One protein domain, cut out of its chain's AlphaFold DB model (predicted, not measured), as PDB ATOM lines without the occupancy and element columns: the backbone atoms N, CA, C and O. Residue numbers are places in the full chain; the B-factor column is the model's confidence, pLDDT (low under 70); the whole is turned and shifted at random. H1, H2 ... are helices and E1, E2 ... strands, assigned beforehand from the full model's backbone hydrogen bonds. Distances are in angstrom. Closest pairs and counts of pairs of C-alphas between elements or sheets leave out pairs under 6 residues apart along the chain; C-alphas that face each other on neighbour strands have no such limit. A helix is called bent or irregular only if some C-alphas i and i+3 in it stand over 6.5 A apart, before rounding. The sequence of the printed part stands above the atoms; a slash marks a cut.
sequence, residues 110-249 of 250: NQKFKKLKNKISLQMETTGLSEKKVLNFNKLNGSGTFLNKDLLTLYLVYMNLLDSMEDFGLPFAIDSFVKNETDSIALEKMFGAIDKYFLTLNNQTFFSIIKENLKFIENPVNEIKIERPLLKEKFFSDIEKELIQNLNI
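AT A GLANCE: This is residues 110 to 249 of the 250 residues of an uncharacterized protein of Staphylococcus aureus (UniProt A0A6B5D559). A short pair of parallel strands, E1 and E2, lies in the middle, with a bundle of three helices, H1, H2 and H3, to one side and the helix H5 set off on the other side at the end of a long link. The short helix H4 packs across H3 at residues 187 to 192. The printed part has 140 residues, with five named helices and two named strands in the order H1, H2, E1, H3, E2, H4, H5; the sheet has the order E1, E2, all parallel, and the class is mostly helix. The whole is compact, with a radius of gyration of the C-alphas of 16.5 A, and spans 48 by 39 by 27 A.

IN THESE COORDINATES: Look first at the strands, E1 at residues 172 to 174 and E2 at residues 205 to 207. H3 runs over residues 184 to 197, 19.7 A long, and H2 over residues 144 to 163, the longest at 28.7 A. Find C-alpha 110 at (40.443, 48.776, 6.109); from there H1 runs 20.6 A to residue 124. H4 holds residues 211 to 216 and is only just irregular, with C-alphas 212 and 215 6.6 A apart. H5 spans residues 233 to 247, 21.3 A, and ends at C-alpha 247 at (27.649, 16.535, -2.472).

HOW THE PARTS SIT: Start at E1 and E2, parallel at 9 degrees, where N 174 and O 206 are 2.9 A apart and N 206 and O 172 are 2.8 A apart, both within hydrogen-bond range. E1, H3 and E2 form a strand-helix-strand unit, two parallel neighbour strands with a helix between them in the chain, and its crossover is right-handed. H3 is the hub, touching three helices. It touches H2 the same way at a shallow tilt of 9 degrees, closest at the C-alphas of Leu 156 and Tyr 197, 6.3 A. H1 touches H3 with residues 120 to 124 alone, closest at the C-alphas of Met 124 and Lys 189, 5.5 A, opposite ways at a shallow tilt of 33 degrees, only just short of steep. H1 and H2 form a helical hairpin at a steep tilt of 41 degrees, opposite ways, with the C-alphas of Leu 116 and Val 157 closest at 5.8 A. H4 touches H3, closest at the C-alphas of Phe 216 and Glu 188, 5.8 A, and is about perpendicular to it at 72 degrees, only just. H5 touches no helix and is apart from E1 and E2. In H1, H2 and H3 every O i to N i+4 pair is within hydrogen-bond range; H5 has 10 of 11, and H4 has 0 of 2, beside 2 of 3 O i to N i+3 pairs.

THE WHOLE: The two C-alphas farthest apart, those of Glu 131 and Lys 234, are 48.7 A from each other. The printed part has no cut. The links from H1 to H2 and from H4 to H5 are long, with 19 and 16 residues. Mean pLDDT of the printed part is 85.0; look for values under 70 at residues 176 to 182, 230 to 231 and 245 to 249.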
ATOM      1  N   ASN A 110      40.230  48.297   4.741       95.50
ATOM      2  CA  ASN A 110      40.443  48.776   6.109       95.50
ATOM      3  C   ASN A 110      39.129  48.967   6.876       95.50
ATOM      4  O   ASN A 110      39.025  48.585   8.047       95.50
ATOM      5  N   GLN A 111      38.121  49.553   6.231       95.00
ATOM      6  CA  GLN A 111      36.812  49.757   6.846       95.00
ATOM      7  C   GLN A 111      36.108  48.428   7.130       95.00
ATOM      8  O   GLN A 111      35.620  48.233   8.248       95.00
ATOM      9  N   LYS A 112      36.077  47.506   6.157       95.69
ATOM     10  CA  LYS A 112      35.500  46.163   6.336       95.69
ATOM     11  C   LYS A 112      36.226  45.396   7.446       95.69
ATOM     12  O   LYS A 112      35.570  44.893   8.356       95.69
ATOM     13  N   PHE A 113      37.561  45.405   7.437       96.94
ATOM     14  CA  PHE A 113      38.393  44.789   8.470       96.94
ATOM     15  C   PHE A 113      38.049  45.328   9.859       96.94
ATOM     16  O   PHE A 113      37.776  44.553  10.769       96.94
ATOM     17  N   LYS A 114      37.994  46.656  10.031       95.88
ATOM     18  CA  LYS A 114      37.677  47.272  11.328       95.88
ATOM     19  C   LYS A 114      36.282  46.879  11.821       95.88
ATOM     20  O   LYS A 114      36.126  46.579  13.003       95.88
ATOM     21  N   LYS A 115      35.284  46.867  10.929       95.62
ATOM     22  CA  LYS A 115      33.909  46.465  11.264       95.62
ATOM     23  C   LYS A 115      33.847  45.002  11.706       95.62
ATOM     24  O   LYS A 115      33.329  44.730  12.786       95.62
ATOM     25  N   LEU A 116      34.402  44.085  10.909       96.19
ATOM     26  CA  LEU A 116      34.419  42.650  11.211       96.19
ATOM     27  C   LEU A 116      35.195  42.357  12.494       96.19
ATOM     28  O   LEU A 116      34.660  41.708  13.389       96.19
ATOM     29  N   LYS A 117      36.404  42.915  12.624       96.44
ATOM     30  CA  LYS A 117      37.245  42.776  13.816       96.44
ATOM     31  C   LYS A 117      36.484  43.176  15.069       96.44
ATOM     32  O   LYS A 117      36.381  42.382  15.989       96.44
ATOM     33  N   ASN A 118      35.896  44.371  15.091       95.31
ATOM     34  CA  ASN A 118      35.182  44.849  16.272       95.31
ATOM     35  C   ASN A 118      33.955  43.983  16.597       95.31
ATOM     36  O   ASN A 118      33.698  43.715  17.768       95.31
ATOM     37  N   LYS A 119      33.217  43.528  15.577       96.00
ATOM     38  CA  LYS A 119      32.033  42.677  15.754       96.00
ATOM     39  C   LYS A 119      32.399  41.313  16.349       96.00
ATOM     40  O   LYS A 119      31.765  40.880  17.307       96.00
ATOM     41  N   ILE A 120      33.426  40.661  15.802       95.94
ATOM     42  CA  ILE A 120      33.880  39.345  16.266       95.94
ATOM     43  C   ILE A 120      34.567  39.478  17.630       95.94
ATOM     44  O   ILE A 120      34.259  38.708  18.532       95.94
ATOM     45  N   SER A 121      35.410  40.497  17.837       94.88
ATOM     46  CA  SER A 121      36.049  40.762  19.134       94.88
ATOM     47  C   SER A 121      35.035  40.985  20.256       94.88
ATOM     48  O   SER A 121      35.253  40.496  21.362       94.88
ATOM     49  N   LEU A 122      33.922  41.678  19.978       94.06
ATOM     50  CA  LEU A 122      32.839  41.865  20.945       94.06
ATOM     51  C   LEU A 122      32.189  40.529  21.325       94.06
ATOM     52  O   LEU A 122      32.002  40.262  22.504       94.06
ATOM     53  N   GLN A 123      31.895  39.677  20.339       92.69
ATOM     54  CA  GLN A 123      31.315  38.351  20.575       92.69
ATOM     55  C   GLN A 123      32.273  37.416  21.335       92.69
ATOM     56  O   GLN A 123      31.847  36.658  22.203       92.69
ATOM     57  N   MET A 124      33.570  37.490  21.035       89.19
ATOM     58  CA  MET A 124      34.616  36.696  21.690       89.19
ATOM     59  C   MET A 124      34.997  37.218  23.086       89.19
ATOM     60  O   MET A 124      35.691  36.518  23.833       89.19
ATOM     61  N   GLU A 125      34.562  38.437  23.424       90.06
ATOM     62  CA  GLU A 125      35.009  39.218  24.582       90.06
ATOM     63  C   GLU A 125      36.535  39.302  24.668       90.06
ATOM     64  O   GLU A 125      37.151  38.973  25.684       90.06
ATOM     65  N   THR A 126      37.157  39.718  23.566       87.38
ATOM     66  CA  THR A 126      38.602  39.934  23.518       87.38
ATOM     67  C   THR A 126      38.955  41.375  23.178       87.38
ATOM     68  O   THR A 126      38.278  42.039  22.392       87.38
ATOM     69  N   THR A 127      40.031  41.871  23.782       86.31
ATOM     70  CA  THR A 127      40.475  43.268  23.676       86.31
ATOM     71  C   THR A 127      41.860  43.414  23.047       86.31
ATOM     72  O   THR A 127      42.227  44.527  22.667       86.31
ATOM     73  N   GLY A 128      42.602  42.316  22.853       85.50
ATOM     74  CA  GLY A 128      43.989  42.332  22.365       85.50
ATOM     75  C   GLY A 128      44.161  42.808  20.919       85.50
ATOM     76  O   GLY A 128      45.280  43.036  20.458       85.50
ATOM     77  N   LEU A 129      43.058  43.018  20.196       89.75
ATOM     78  CA  LEU A 129      43.054  43.443  18.797       89.75
ATOM     79  C   LEU A 129      42.664  44.907  18.577       89.75
ATOM     80  O   LEU A 129      42.605  45.330  17.420       89.75
ATOM     81  N   SER A 130      42.394  45.695  19.619       84.75
ATOM     82  CA  SER A 130      41.891  47.079  19.504       84.75
ATOM     83  C   SER A 130      42.709  47.939  18.523       84.75
ATOM     84  O   SER A 130      42.147  48.509  17.579       84.75
ATOM     85  N   GLU A 131      44.036  47.916  18.646       85.94
ATOM     86  CA  GLU A 131      44.980  48.682  17.815       85.94
ATOM     87  C   GLU A 131      45.428  47.961  16.535       85.94
ATOM     88  O   GLU A 131      46.105  48.544  15.683       85.94
ATOM     89  N   LYS A 132      45.045  46.691  16.353       90.19
ATOM     90  CA  LYS A 132      45.462  45.897  15.193       90.19
ATOM     91  C   LYS A 132      44.877  46.484  13.906       90.19
ATOM     92  O   LYS A 132      43.660  46.687  13.801       90.19
ATOM     93  N   LYS A 133      45.757  46.749  12.938       91.88
ATOM     94  CA  LYS A 133      45.438  47.231  11.584       91.88
ATOM     95  C   LYS A 133      45.418  46.067  10.592       91.88
ATOM     96  O   LYS A 133      46.048  45.039  10.846       91.88
ATOM     97  N   VAL A 134      44.725  46.244   9.469       92.56
ATOM     98  CA  VAL A 134      44.751  45.266   8.373       92.56
ATOM     99  C   VAL A 134      46.178  45.120   7.836       92.56
ATOM    100  O   VAL A 134      46.951  46.078   7.883       92.56
ATOM    101  N   LEU A 135      46.535  43.923   7.366       89.69
ATOM    102  CA  LEU A 135      47.861  43.581   6.827       89.69
ATOM    103  C   LEU A 135      49.036  43.776   7.805       89.69
ATOM    104  O   LEU A 135      50.199  43.701   7.417       89.69
ATOM    105  N   ASN A 136      48.760  44.006   9.089       91.00
ATOM    106  CA  ASN A 136      49.782  43.982  10.123       91.00
ATOM    107  C   ASN A 136      49.888  42.556  10.673       91.00
ATOM    108  O   ASN A 136      49.032  42.126  11.446       91.00
ATOM    109  N   PHE A 137      50.965  41.850  10.337       88.50
ATOM    110  CA  PHE A 137      51.212  40.469  10.770       88.50
ATOM    111  C   PHE A 137      52.180  40.362  11.954       88.50
ATOM    112  O   PHE A 137      52.704  39.290  12.242       88.50
ATOM    113  N   ASN A 138      52.401  41.462  12.681       88.88
ATOM    114  CA  ASN A 138      53.234  41.438  13.881       88.88
ATOM    115  C   ASN A 138      52.676  40.444  14.903       88.88
ATOM    116  O   ASN A 138      51.452  40.329  15.061       88.88
ATOM    117  N   LYS A 139      53.588  39.785  15.623       86.44
ATOM    118  CA  LYS A 139      53.267  38.851  16.702       86.44
ATOM    119  C   LYS A 139      52.317  39.504  17.711       86.44
ATOM    120  O   LYS A 139      52.525  40.647  18.115       86.44
ATOM    121  N   LEU A 140      51.276  38.771  18.100       86.69
ATOM    122  CA  LEU A 140      50.391  39.172  19.187       86.69
ATOM    123  C   LEU A 140      51.045  38.858  20.534       86.69
ATOM    124  O   LEU A 140      51.672  37.809  20.704       86.69
ATOM    125  N   ASN A 141      50.884  39.774  21.484       82.75
ATOM    126  CA  ASN A 141      51.342  39.599  22.856       82.75
ATOM    127  C   ASN A 141      50.210  39.000  23.694       82.75
ATOM    128  O   ASN A 141      49.059  39.393  23.538       82.75
ATOM    129  N   GLY A 142      50.540  38.070  24.588       80.31
ATOM    130  CA  GLY A 142      49.572  37.391  25.447       80.31
ATOM    131  C   GLY A 142      49.896  35.910  25.612       80.31
ATOM    132  O   GLY A 142      50.900  35.417  25.093       80.31
ATOM    133  N   SER A 143      49.047  35.195  26.344       78.31
ATOM    134  CA  SER A 143      49.164  33.751  26.547       78.31
ATOM    135  C   SER A 143      47.792  33.106  26.763       78.31
ATOM    136  O   SER A 143      46.799  33.779  27.047       78.31
ATOM    137  N   GLY A 144      47.744  31.781  26.599       82.19
ATOM    138  CA  GLY A 144      46.567  30.966  26.897       82.19
ATOM    139  C   GLY A 144      45.333  31.316  26.062       82.19
ATOM    140  O   GLY A 144      45.423  31.658  24.881       82.19
ATOM    141  N   THR A 145      44.166  31.225  26.696       83.44
ATOM    142  CA  THR A 145      42.850  31.365  26.058       83.44
ATOM    143  C   THR A 145      42.620  32.738  25.425       83.44
ATOM    144  O   THR A 145      42.017  32.817  24.359       83.44
ATOM    145  N   PHE A 146      43.132  33.822  26.018       86.19
ATOM    146  CA  PHE A 146      42.998  35.165  25.440       86.19
ATOM    147  C   PHE A 146      43.717  35.280  24.095       86.19
ATOM    148  O   PHE A 146      43.126  35.733  23.116       86.19
ATOM    149  N   LEU A 147      44.953  34.775  24.013       87.88
ATOM    150  CA  LEU A 147      45.698  34.753  22.756       87.88
ATOM    151  C   LEU A 147      44.997  33.878  21.707       87.88
ATOM    152  O   LEU A 147      44.934  34.256  20.539       87.88
ATOM    153  N   ASN A 148      44.429  32.739  22.115       87.19
ATOM    154  CA  ASN A 148      43.666  31.877  21.208       87.19
ATOM    155  C   ASN A 148      42.427  32.594  20.652       87.19
ATOM    156  O   ASN A 148      42.170  32.515  19.451       87.19
ATOM    157  N   LYS A 149      41.689  33.333  21.492       89.88
ATOM    158  CA  LYS A 149      40.542  34.149  21.062       89.88
ATOM    159  C   LYS A 149      40.954  35.242  20.081       89.88
ATOM    160  O   LYS A 149      40.275  35.437  19.074       89.88
ATOM    161  N   ASP A 150      42.061  35.933  20.344       91.38
ATOM    162  CA  ASP A 150      42.582  36.963  19.442       91.38
ATOM    163  C   ASP A 150      43.013  36.377  18.091       91.38
ATOM    164  O   ASP A 150      42.675  36.920  17.038       91.38
ATOM    165  N   LEU A 151      43.720  35.245  18.102       91.06
ATOM    166  CA  LEU A 151      44.139  34.562  16.877       91.06
ATOM    167  C   LEU A 151      42.936  34.081  16.068       91.06
ATOM    168  O   LEU A 151      42.848  34.389  14.881       91.06
ATOM    169  N   LEU A 152      41.990  33.391  16.709       91.75
ATOM    170  CA  LEU A 152      40.767  32.929  16.056       91.75
ATOM    171  C   LEU A 152      39.982  34.106  15.472       91.75
ATOM    172  O   LEU A 152      39.561  34.053  14.321       91.75
ATOM    173  N   THR A 153      39.860  35.204  16.221       94.12
ATOM    174  CA  THR A 153      39.215  36.424  15.720       94.12
ATOM    175  C   THR A 153      39.892  36.927  14.446       94.12
ATOM    176  O   THR A 153      39.200  37.233  13.478       94.12
ATOM    177  N   LEU A 154      41.227  36.994  14.404       94.44
ATOM    178  CA  LEU A 154      41.937  37.421  13.195       94.44
ATOM    179  C   LEU A 154      41.718  36.469  12.018       94.44
ATOM    180  O   LEU A 154      41.472  36.955  10.915       94.44
ATOM    181  N   TYR A 155      41.776  35.152  12.235       93.62
ATOM    182  CA  TYR A 155      41.519  34.176  11.170       93.62
ATOM    183  C   TYR A 155      40.119  34.341  10.586       93.62
ATOM    184  O   TYR A 155      39.987  34.488   9.372       93.62
ATOM    185  N   LEU A 156      39.096  34.422  11.440       95.31
ATOM    186  CA  LEU A 156      37.715  34.631  11.008       95.31
ATOM    187  C   LEU A 156      37.566  35.944  10.229       95.31
ATOM    188  O   LEU A 156      36.955  35.955   9.163       95.31
ATOM    189  N   VAL A 157      38.168  37.043  10.704       96.31
ATOM    190  CA  VAL A 157      38.146  38.327   9.986       96.31
ATOM    191  C   VAL A 157      38.745  38.191   8.588       96.31
ATOM    192  O   VAL A 157      38.132  38.655   7.631       96.31
ATOM    193  N   TYR A 158      39.924  37.580   8.454       94.94
ATOM    194  CA  TYR A 158      40.576  37.452   7.151       94.94
ATOM    195  C   TYR A 158      39.827  36.507   6.211       94.94
ATOM    196  O   TYR A 158      39.641  36.871   5.057       94.94
ATOM    197  N   MET A 159      39.329  35.367   6.696       94.62
ATOM    198  CA  MET A 159      38.521  34.446   5.883       94.62
ATOM    199  C   MET A 159      37.238  35.114   5.370       94.62
ATOM    200  O   MET A 159      36.942  35.022   4.188       94.62
ATOM    201  N   ASN A 160      36.533  35.883   6.212       95.00
ATOM    202  CA  ASN A 160      35.350  36.647   5.782       95.00
ATOM    203  C   ASN A 160      35.693  37.751   4.775       95.00
ATOM    204  O   ASN A 160      34.893  38.070   3.898       95.00
ATOM    205  N   LEU A 161      36.853  38.398   4.926       93.81
ATOM    206  CA  LEU A 161      37.285  39.409   3.965       93.81
ATOM    207  C   LEU A 161      37.569  38.780   2.606       93.81
ATOM    208  O   LEU A 161      37.079  39.320   1.616       93.81
ATOM    209  N   LEU A 162      38.308  37.668   2.591       92.25
ATOM    210  CA  LEU A 162      38.635  36.906   1.390       92.25
ATOM    211  C   LEU A 162      37.367  36.404   0.694       92.25
ATOM    212  O   LEU A 162      37.140  36.778  -0.448       92.25
ATOM    213  N   ASP A 163      36.474  35.721   1.413       92.50
ATOM    214  CA  ASP A 163      35.181  35.258   0.881       92.50
ATOM    215  C   ASP A 163      34.352  36.400   0.263       92.50
ATOM    216  O   ASP A 163      33.719  36.238  -0.772       92.50
ATOM    217  N   SER A 164      34.407  37.605   0.848       89.00
ATOM    218  CA  SER A 164      33.661  38.768   0.341       89.00
ATOM    219  C   SER A 164      34.290  39.487  -0.861       89.00
ATOM    220  O   SER A 164      33.717  40.474  -1.335       89.00
ATOM    221  N   MET A 165      35.507  39.111  -1.258       84.62
ATOM    222  CA  MET A 165      36.311  39.808  -2.274       84.62
ATOM    223  C   MET A 165      36.836  38.884  -3.370       84.62
ATOM    224  O   MET A 165      37.327  39.382  -4.379       84.62
ATOM    225  N   GLU A 166      36.793  37.575  -3.162       80.06
ATOM    226  CA  GLU A 166      37.236  36.592  -4.135       80.06
ATOM    227  C   GLU A 166      36.218  36.443  -5.271       80.06
ATOM    228  O   GLU A 166      35.036  36.206  -5.041       80.06
ATOM    229  N   ASP A 167      36.702  36.520  -6.512       76.62
ATOM    230  CA  ASP A 167      35.940  36.095  -7.696       76.62
ATOM    231  C   ASP A 167      35.935  34.558  -7.847       76.62
ATOM    232  O   ASP A 167      35.140  33.997  -8.600       76.62
ATOM    233  N   PHE A 168      36.842  33.867  -7.144       75.12
ATOM    234  CA  PHE A 168      37.030  32.418  -7.180       75.12
ATOM    235  C   PHE A 168      37.065  31.853  -5.759       75.12
ATOM    236  O   PHE A 168      37.946  32.214  -4.986       75.12
ATOM    237  N   GLY A 169      36.142  30.948  -5.429       79.06
ATOM    238  CA  GLY A 169      36.000  30.445  -4.065       79.06
ATOM    239  C   GLY A 169      37.117  29.492  -3.640       79.06
ATOM    240  O   GLY A 169      37.225  28.379  -4.162       79.06
ATOM    241  N   LEU A 170      37.927  29.905  -2.662       84.38
ATOM    242  CA  LEU A 170      38.925  29.044  -2.025       84.38
ATOM    243  C   LEU A 170      38.329  28.271  -0.839       84.38
ATOM    244  O   LEU A 170      37.740  28.888   0.051       84.38
ATOM    245  N   PRO A 171      38.522  26.938  -0.755       89.62
ATOM    246  CA  PRO A 171      38.072  26.189   0.403       89.62
ATOM    247  C   PRO A 171      38.899  26.555   1.638       89.62
ATOM    248  O   PRO A 171      40.133  26.606   1.587       89.62
ATOM    249  N   PHE A 172      38.229  26.748   2.773       92.88
ATOM    250  CA  PHE A 172      38.893  27.017   4.045       92.88
ATOM    251  C   PHE A 172      38.809  25.817   4.974       92.88
ATOM    252  O   PHE A 172      37.763  25.192   5.116       92.88
ATOM    253  N   ALA A 173      39.910  25.519   5.656       91.44
ATOM    254  CA  ALA A 173      39.962  24.458   6.644       91.44
ATOM    255  C   ALA A 173      40.480  24.994   7.975       91.44
ATOM    256  O   ALA A 173      41.480  25.713   8.027       91.44
ATOM    257  N   ILE A 174      39.803  24.613   9.049       90.00
ATOM    258  CA  ILE A 174      40.245  24.845  10.416       90.00
ATOM    259  C   ILE A 174      40.427  23.485  11.090       90.00
ATOM    260  O   ILE A 174      39.479  22.705  11.214       90.00
ATOM    261  N   ASP A 175      41.642  23.238  11.577       84.19
ATOM    262  CA  ASP A 175      41.888  22.171  12.542       84.19
ATOM    263  C   ASP A 175      41.609  22.670  13.968       84.19
ATOM    264  O   ASP A 175      41.759  23.859  14.259       84.19
ATOM    265  N   SER A 176      41.169  21.769  14.844       69.00
ATOM    266  CA  SER A 176      40.641  22.075  16.176       69.00
ATOM    267  C   SER A 176      41.495  23.100  16.941       69.00
ATOM    268  O   SER A 176      42.668  22.875  17.239       69.00
ATOM    269  N   PHE A 177      40.887  24.230  17.318       69.56
ATOM    270  CA  PHE A 177      41.553  25.296  18.079       69.56
ATOM    271  C   PHE A 177      41.524  25.090  19.600       69.56
ATOM    272  O   PHE A 177      42.149  25.850  20.346       69.56
ATOM    273  N   VAL A 178      40.778  24.095  20.082       58.81
ATOM    274  CA  VAL A 178      40.483  23.940  21.506       58.81
ATOM    275  C   VAL A 178      41.456  22.955  22.139       58.81
ATOM    276  O   VAL A 178      41.369  21.747  21.940       58.81
ATOM    277  N   LYS A 179      42.373  23.486  22.950       58.88
ATOM    278  CA  LYS A 179      43.114  22.690  23.932       58.88
ATOM    279  C   LYS A 179      42.200  22.431  25.132       58.88
ATOM    280  O   LYS A 179      41.462  23.330  25.535       58.88
ATOM    281  N   ASN A 180      42.289  21.231  25.703       52.56
ATOM    282  CA  ASN A 180      41.408  20.652  26.735       52.56
ATOM    283  C   ASN A 180      41.266  21.450  28.061       52.56
ATOM    284  O   ASN A 180      40.641  20.965  28.995       52.56
ATOM    285  N   GLU A 181      41.824  22.657  28.162       60.31
ATOM    286  CA  GLU A 181      41.912  23.482  29.378       60.31
ATOM    287  C   GLU A 181      41.123  24.803  29.265       60.31
ATOM    288  O   GLU A 181      41.459  25.799  29.901       60.31
ATOM    289  N   THR A 182      40.093  24.852  28.417       69.44
ATOM    290  CA  THR A 182      39.293  26.070  28.191       69.44
ATOM    291  C   THR A 182      37.941  25.963  28.898       69.44
ATOM    292  O   THR A 182      37.300  24.915  28.854       69.44
ATOM    293  N   ASP A 183      37.495  27.037  29.553       80.50
ATOM    294  CA  ASP A 183      36.210  27.077  30.249       80.50
ATOM    295  C   ASP A 183      35.025  27.010  29.271       80.50
ATOM    296  O   ASP A 183      35.088  27.505  28.145       80.50
ATOM    297  N   SER A 184      33.908  26.424  29.716       83.75
ATOM    298  CA  SER A 184      32.728  26.206  28.866       83.75
ATOM    299  C   SER A 184      32.179  27.494  28.243       83.75
ATOM    300  O   SER A 184      31.666  27.444  27.129       83.75
ATOM    301  N   ILE A 185      32.294  28.636  28.930       86.56
ATOM    302  CA  ILE A 185      31.797  29.928  28.438       86.56
ATOM    303  C   ILE A 185      32.678  30.436  27.291       86.56
ATOM    304  O   ILE A 185      32.169  30.941  26.288       86.56
ATOM    305  N   ALA A 186      34.005  30.311  27.398       86.19
ATOM    306  CA  ALA A 186      34.882  30.651  26.281       86.19
ATOM    307  C   ALA A 186      34.700  29.703  25.092       86.19
ATOM    308  O   ALA A 186      34.741  30.178  23.959       86.19
ATOM    309  N   LEU A 187      34.463  28.408  25.335       88.56
ATOM    310  CA  LEU A 187      34.154  27.450  24.268       88.56
ATOM    311  C   LEU A 187      32.890  27.845  23.510       88.56
ATOM    312  O   LEU A 187      32.942  27.968  22.291       88.56
ATOM    313  N   GLU A 188      31.797  28.115  24.220       90.12
ATOM    314  CA  GLU A 188      30.530  28.552  23.625       90.12
ATOM    315  C   GLU A 188      30.720  29.795  22.741       90.12
ATOM    316  O   GLU A 188      30.289  29.821  21.591       90.12
ATOM    317  N   LYS A 189      31.465  30.797  23.224       91.19
ATOM    318  CA  LYS A 189      31.771  32.011  22.448       91.19
ATOM    319  C   LYS A 189      32.606  31.728  21.201       91.19
ATOM    320  O   LYS A 189      32.320  32.278  20.136       91.19
ATOM    321  N   MET A 190      33.638  30.892  21.328       90.81
ATOM    322  CA  MET A 190      34.534  30.548  20.222       90.81
ATOM    323  C   MET A 190      33.819  29.731  19.148       90.81
ATOM    324  O   MET A 190      33.893  30.089  17.973       90.81
ATOM    325  N   PHE A 191      33.094  28.682  19.536       92.00
ATOM    326  CA  PHE A 191      32.324  27.867  18.600       92.00
ATOM    327  C   PHE A 191      31.153  28.641  18.000       92.00
ATOM    328  O   PHE A 191      30.985  28.584  16.790       92.00
ATOM    329  N   GLY A 192      30.444  29.471  18.769       92.38
ATOM    330  CA  GLY A 192      29.400  30.341  18.220       92.38
ATOM    331  C   GLY A 192      29.937  31.386  17.231       92.38
ATOM    332  O   GLY A 192      29.223  31.845  16.339       92.38
ATOM    333  N   ALA A 193      31.206  31.790  17.349       94.06
ATOM    334  CA  ALA A 193      31.847  32.634  16.341       94.06
ATOM    335  C   ALA A 193      32.241  31.844  15.086       94.06
ATOM    336  O   ALA A 193      32.086  32.357  13.982       94.06
ATOM    337  N   ILE A 194      32.716  30.605  15.232       93.88
ATOM    338  CA  ILE A 194      32.966  29.708  14.094       93.88
ATOM    339  C   ILE A 194      31.658  29.439  13.353       93.88
ATOM    340  O   ILE A 194      31.591  29.615  12.141       93.88
ATOM    341  N   ASP A 195      30.601  29.115  14.083       94.00
ATOM    342  CA  ASP A 195      29.284  28.866  13.522       94.00
ATOM    343  C   ASP A 195      28.800  30.061  12.694       94.00
ATOM    344  O   ASP A 195      28.450  29.926  11.531       94.00
ATOM    345  N   LYS A 196      28.915  31.271  13.242       95.38
ATOM    346  CA  LYS A 196      28.398  32.493  12.613       95.38
ATOM    347  C   LYS A 196      29.271  33.122  11.525       95.38
ATOM    348  O   LYS A 196      28.764  33.938  10.759       95.38
ATOM    349  N   TYR A 197      30.580  32.882  11.536       95.50
ATOM    350  CA  TYR A 197      31.521  33.584  10.650       95.50
ATOM    351  C   TYR A 197      32.383  32.650   9.808       95.50
ATOM    352  O   TYR A 197      33.035  33.125   8.888       95.50
ATOM    353  N   PHE A 198      32.441  31.359  10.107       94.94
ATOM    354  CA  PHE A 198      33.188  30.396   9.304       94.94
ATOM    355  C   PHE A 198      32.244  29.481   8.535       94.94
ATOM    356  O   PHE A 198      32.327  29.416   7.319       94.94
ATOM    357  N   LEU A 199      31.298  28.838   9.219       93.25
ATOM    358  CA  LEU A 199      30.409  27.855   8.588       93.25
ATOM    359  C   LEU A 199      29.355  28.480   7.660       93.25
ATOM    360  O   LEU A 199      28.731  27.773   6.878       93.25
ATOM    361  N   THR A 200      29.174  29.801   7.724       92.88
ATOM    362  CA  THR A 200      28.271  30.567   6.847       92.88
ATOM    363  C   THR A 200      28.995  31.284   5.706       92.88
ATOM    364  O   THR A 200      28.410  32.181   5.095       92.88
ATOM    365  N   LEU A 201      30.283  31.005   5.481       93.00
ATOM    366  CA  LEU A 201      30.995  31.535   4.315       93.00
ATOM    367  C   LEU A 201      30.383  30.956   3.032       93.00
ATOM    368  O   LEU A 201      29.807  29.869   3.047       93.00
ATOM    369  N   ASN A 202      30.486  31.691   1.925       90.75
ATOM    370  CA  ASN A 202      30.000  31.195   0.636       90.75
ATOM    371  C   ASN A 202      30.921  30.093   0.093       90.75
ATOM    372  O   ASN A 202      30.474  29.185  -0.610       90.75
ATOM    373  N   ASN A 203      32.206  30.172   0.430       88.94
ATOM    374  CA  ASN A 203      33.201  29.166   0.105       88.94
ATOM    375  C   ASN A 203      33.005  27.870   0.907       88.94
ATOM    376  O   ASN A 203      32.523  27.869   2.039       88.94
ATOM    377  N   GLN A 204      33.466  26.748   0.345       89.25
ATOM    378  CA  GLN A 204      33.449  25.463   1.042       89.25
ATOM    379  C   GLN A 204      34.326  25.514   2.300       89.25
ATOM    380  O   GLN A 204      35.508  25.853   2.235       89.25
ATOM    381  N   THR A 205      33.767  25.121   3.443       92.50
ATOM    382  CA  THR A 205      34.496  25.101   4.714       92.50
ATOM    383  C   THR A 205      34.596  23.712   5.318       92.50
ATOM    384  O   THR A 205      33.618  22.970   5.351       92.50
ATOM    385  N   PHE A 206      35.762  23.395   5.875       91.44
ATOM    386  CA  PHE A 206      36.030  22.172   6.619       91.44
ATOM    387  C   PHE A 206      36.419  22.521   8.052       91.44
ATOM    388  O   PHE A 206      37.333  23.316   8.281       91.44
ATOM    389  N   PHE A 207      35.748  21.911   9.024       91.12
ATOM    390  CA  PHE A 207      36.043  22.138  10.433       91.12
ATOM    391  C   PHE A 207      36.207  20.823  11.187       91.12
ATOM    392  O   PHE A 207      35.306  19.987  11.207       91.12
ATOM    393  N   SER A 208      37.365  20.655  11.825       89.56
ATOM    394  CA  SER A 208      37.635  19.528  12.717       89.56
ATOM    395  C   SER A 208      37.149  19.851  14.129       89.56
ATOM    396  O   SER A 208      37.616  20.807  14.755       89.56
ATOM    397  N   ILE A 209      36.216  19.049  14.648       87.25
ATOM    398  CA  ILE A 209      35.609  19.254  15.966       87.25
ATOM    399  C   ILE A 209      35.489  17.940  16.749       87.25
ATOM    400  O   ILE A 209      35.137  16.891  16.212       87.25
ATOM    401  N   ILE A 210      35.757  18.001  18.056       87.00
ATOM    402  CA  ILE A 210      35.469  16.898  18.983       87.00
ATOM    403  C   ILE A 210      33.958  16.845  19.221       87.00
ATOM    404  O   ILE A 210      33.350  17.864  19.543       87.00
ATOM    405  N   LYS A 211      33.366  15.649  19.140       86.88
ATOM    406  CA  LYS A 211      31.911  15.421  19.229       86.88
ATOM    407  C   LYS A 211      31.220  16.148  20.393       86.88
ATOM    408  O   LYS A 211      30.115  16.646  20.231       86.88
ATOM    409  N   GLU A 212      31.860  16.236  21.557       85.81
ATOM    410  CA  GLU A 212      31.307  16.909  22.745       85.81
ATOM    411  C   GLU A 212      31.082  18.418  22.561       85.81
ATOM    412  O   GLU A 212      30.218  18.995  23.224       85.81
ATOM    413  N   ASN A 213      31.839  19.049  21.662       87.88
ATOM    414  CA  ASN A 213      31.753  20.478  21.368       87.88
ATOM    415  C   ASN A 213      30.752  20.802  20.253       87.88
ATOM    416  O   ASN A 213      30.394  21.964  20.089       87.88
ATOM    417  N   LEU A 214      30.259  19.796  19.522       88.75
ATOM    418  CA  LEU A 214      29.272  19.980  18.453       88.75
ATOM    419  C   LEU A 214      27.971  20.619  18.956       88.75
ATOM    420  O   LEU A 214      27.308  21.328  18.216       88.75
ATOM    421  N   LYS A 215      27.658  20.457  20.247       90.38
ATOM    422  CA  LYS A 215      26.523  21.110  20.921       90.38
ATOM    423  C   LYS A 215      26.514  22.645  20.835       90.38
ATOM    424  O   LYS A 215      25.507  23.244  21.185       90.38
ATOM    425  N   PHE A 216      27.632  23.267  20.452       89.81
ATOM    426  CA  PHE A 216      27.770  24.716  20.289       89.81
ATOM    427  C   PHE A 216      27.639  25.187  18.829       89.81
ATOM    428  O   PHE A 216      27.859  26.365  18.558       89.81
ATOM    429  N   ILE A 217      27.348  24.277  17.893       91.19
ATOM    430  CA  ILE A 217      27.125  24.571  16.474       91.19
ATOM    431  C   ILE A 217      25.624  24.467  16.206       91.19
ATOM    432  O   ILE A 217      25.030  23.417  16.452       91.19
ATOM    433  N   GLU A 218      25.012  25.552  15.730       91.00
ATOM    434  CA  GLU A 218      23.576  25.599  15.439       91.00
ATOM    435  C   GLU A 218      23.284  25.428  13.945       91.00
ATOM    436  O   GLU A 218      22.218  24.919  13.588       91.00
ATOM    437  N   ASN A 219      24.206  25.835  13.064       86.94
ATOM    438  CA  ASN A 219      23.982  25.712  11.627       86.94
ATOM    439  C   ASN A 219      23.933  24.244  11.175       86.94
ATOM    440  O   ASN A 219      24.682  23.403  11.683       86.94
ATOM    441  N   PRO A 220      23.091  23.924  10.173       86.38
ATOM    442  CA  PRO A 220      23.084  22.601   9.571       86.38
ATOM    443  C   PRO A 220      24.422  22.354   8.866       86.38
ATOM    444  O   PRO A 220      24.800  23.087   7.952       86.38
ATOM    445  N   VAL A 221      25.131  21.310   9.287       87.38
ATOM    446  CA  VAL A 221      26.432  20.922   8.734       87.38
ATOM    447  C   VAL A 221      26.427  19.466   8.290       87.38
ATOM    448  O   VAL A 221      25.730  18.626   8.856       87.38
ATOM    449  N   ASN A 222      27.255  19.159   7.295       87.81
ATOM    450  CA  ASN A 222      27.552  17.781   6.926       87.81
ATOM    451  C   ASN A 222      28.623  17.230   7.875       87.81
ATOM    452  O   ASN A 222      29.756  17.712   7.894       87.81
ATOM    453  N   GLU A 223      28.265  16.218   8.661       87.81
ATOM    454  CA  GLU A 223      29.163  15.592   9.631       87.81
ATOM    455  C   GLU A 223      29.809  14.330   9.059       87.81
ATOM    456  O   GLU A 223      29.112  13.412   8.630       87.81
ATOM    457  N   ILE A 224      31.138  14.239   9.143       85.25
ATOM    458  CA  ILE A 224      31.889  13.018   8.826       85.25
ATOM    459  C   ILE A 224      32.610  12.557  10.085       85.25
ATOM    460  O   ILE A 224      33.437  13.274  10.655       85.25
ATOM    461  N   LYS A 225      32.292  11.344  10.543       85.38
ATOM    462  CA  LYS A 225      32.869  10.787  11.772       85.38
ATOM    463  C   LYS A 225      34.197  10.106  11.477       85.38
ATOM    464  O   LYS A 225      34.250   9.046  10.862       85.38
ATOM    465  N   ILE A 226      35.275  10.685  11.995       80.94
ATOM    466  CA  ILE A 226      36.621  10.129  11.868       80.94
ATOM    467  C   ILE A 226      36.933   9.284  13.109       80.94
ATOM    468  O   ILE A 226      37.325   9.803  14.152       80.94
ATOM    469  N   GLU A 227      36.767   7.965  13.004       81.50
ATOM    470  CA  GLU A 227      37.055   7.018  14.101       81.50
ATOM    471  C   GLU A 227      38.460   6.396  14.017       81.50
ATOM    472  O   GLU A 227      38.886   5.663  14.913       81.50
ATOM    473  N   ARG A 228      39.186   6.630  12.915       76.88
ATOM    474  CA  ARG A 228      40.481   5.995  12.617       76.88
ATOM    475  C   ARG A 228      41.442   6.991  11.958       76.88
ATOM    476  O   ARG A 228      40.979   7.895  11.269       76.88
ATOM    477  N   PRO A 229      42.771   6.825  12.103       74.06
ATOM    478  CA  PRO A 229      43.742   7.685  11.427       74.06
ATOM    479  C   PRO A 229      43.592   7.634   9.900       74.06
ATOM    480  O   PRO A 229      43.657   6.555   9.309       74.06
ATOM    481  N   LEU A 230      43.458   8.801   9.266       67.50
ATOM    482  CA  LEU A 230      43.184   8.941   7.827       67.50
ATOM    483  C   LEU A 230      44.395   8.710   6.917       67.50
ATOM    484  O   LEU A 230      44.249   8.552   5.713       67.50
ATOM    485  N   LEU A 231      45.600   8.646   7.489       64.56
ATOM    486  CA  LEU A 231      46.864   8.590   6.746       64.56
ATOM    487  C   LEU A 231      47.120   7.261   6.006       64.56
ATOM    488  O   LEU A 231      48.186   7.088   5.420       64.56
ATOM    489  N   LYS A 232      46.186   6.301   6.036       73.44
ATOM    490  CA  LYS A 232      46.274   5.080   5.220       73.44
ATOM    491  C   LYS A 232      45.329   5.210   4.033       73.44
ATOM    492  O   LYS A 232      44.133   5.365   4.237       73.44
ATOM    493  N   GLU A 233      45.869   5.037   2.830       73.62
ATOM    494  CA  GLU A 233      45.181   5.173   1.535       73.62
ATOM    495  C   GLU A 233      43.778   4.546   1.508       73.62
ATOM    496  O   GLU A 233      42.810   5.204   1.146       73.62
ATOM    497  N   LYS A 234      43.632   3.318   2.027       74.25
ATOM    498  CA  LYS A 234      42.333   2.631   2.106       74.25
ATOM    499  C   LYS A 234      41.244   3.406   2.864       74.25
ATOM    500  O   LYS A 234      40.083   3.307   2.508       74.25
ATOM    501  N   PHE A 235      41.607   4.150   3.907       71.38
ATOM    502  CA  PHE A 235      40.658   4.924   4.711       71.38
ATOM    503  C   PHE A 235      40.346   6.281   4.078       71.38
ATOM    504  O   PHE A 235      39.271   6.824   4.305       71.38
ATOM    505  N   PHE A 236      41.262   6.807   3.264       73.12
ATOM    506  CA  PHE A 236      41.024   8.014   2.484       73.12
ATOM    507  C   PHE A 236      39.984   7.761   1.383       73.12
ATOM    508  O   PHE A 236      39.025   8.519   1.276       73.12
ATOM    509  N   SER A 237      40.106   6.656   0.637       75.75
ATOM    510  CA  SER A 237      39.158   6.310  -0.436       75.75
ATOM    511  C   SER A 237      37.725   6.067   0.052       75.75
ATOM    512  O   SER A 237      36.775   6.304  -0.691       75.75
ATOM    513  N   ASP A 238      37.549   5.578   1.282       75.25
ATOM    514  CA  ASP A 238      36.218   5.389   1.870       75.25
ATOM    515  C   ASP A 238      35.552   6.742   2.184       75.25
ATOM    516  O   ASP A 238      34.377   6.937   1.880       75.25
ATOM    517  N   ILE A 239      36.320   7.705   2.703       73.81
ATOM    518  CA  ILE A 239      35.835   9.057   3.027       73.81
ATOM    519  C   ILE A 239      35.615   9.897   1.776       73.81
ATOM    520  O   ILE A 239      34.659  10.662   1.712       73.81
ATOM    521  N   GLU A 240      36.466   9.751   0.764       75.12
ATOM    522  CA  GLU A 240      36.279  10.410  -0.528       75.12
ATOM    523  C   GLU A 240      34.917  10.046  -1.136       75.12
ATOM    524  O   GLU A 240      34.180  10.922  -1.589       75.12
ATOM    525  N   LYS A 241      34.527   8.767  -1.066       76.88
ATOM    526  CA  LYS A 241      33.200   8.321  -1.512       76.88
ATOM    527  C   LYS A 241      32.076   8.949  -0.693       76.88
ATOM    528  O   LYS A 241      31.085   9.372  -1.280       76.88
ATOM    529  N   GLU A 242      32.225   9.021   0.627       74.25
ATOM    530  CA  GLU A 242      31.236   9.632   1.525       74.25
ATOM    531  C   GLU A 242      31.074  11.140   1.249       74.25
ATOM    532  O   GLU A 242      29.952  11.637   1.146       74.25
ATOM    533  N   LEU A 243      32.180  11.857   1.025       71.69
ATOM    534  CA  LEU A 243      32.189  13.273   0.638       71.69
ATOM    535  C   LEU A 243      31.466  13.506  -0.694       71.69
ATOM    536  O   LEU A 243      30.603  14.377  -0.781       71.69
ATOM    537  N   ILE A 244      31.790  12.717  -1.723       70.25
ATOM    538  CA  ILE A 244      31.186  12.851  -3.058       70.25
ATOM    539  C   ILE A 244      29.693  12.494  -3.029       70.25
ATOM    540  O   ILE A 244      28.889  13.160  -3.679       70.25
ATOM    541  N   GLN A 245      29.299  11.464  -2.277       63.69
ATOM    542  CA  GLN A 245      27.890  11.083  -2.146       63.69
ATOM    543  C   GLN A 245      27.061  12.177  -1.473       63.69
ATOM    544  O   GLN A 245      25.973  12.481  -1.955       63.69
ATOM    545  N   ASN A 246      27.590  12.814  -0.427       59.84
ATOM    546  CA  ASN A 246      26.902  13.905   0.265       59.84
ATOM    547  C   ASN A 246      26.802  15.190  -0.577       59.84
ATOM    548  O   ASN A 246      25.866  15.965  -0.392       59.84
ATOM    549  N   LEU A 247      27.716  15.409  -1.530       57.00
ATOM    550  CA  LEU A 247      27.649  16.535  -2.472       57.00
ATOM    551  C   LEU A 247      26.581  16.349  -3.567       57.00
ATOM    552  O   LEU A 247      26.069  17.340  -4.074       57.00
ATOM    553  N   ASN A 248      26.214  15.109  -3.908       48.44
ATOM    554  CA  ASN A 248      25.235  14.786  -4.961       48.44
ATOM    555  C   ASN A 248      23.768  14.739  -4.472       48.44
ATOM    556  O   ASN A 248      22.895  14.281  -5.209       48.44
ATOM    557  N   ILE A 249      23.496  15.148  -3.227       47.31
ATOM    558  CA  ILE A 249      22.145  15.178  -2.625       47.31
ATOM    559  C   ILE A 249      21.569  16.619  -2.583       47.31
ATOM    560  O   ILE A 249      20.431  16.820  -2.158       47.31
TER     561      ILE A 249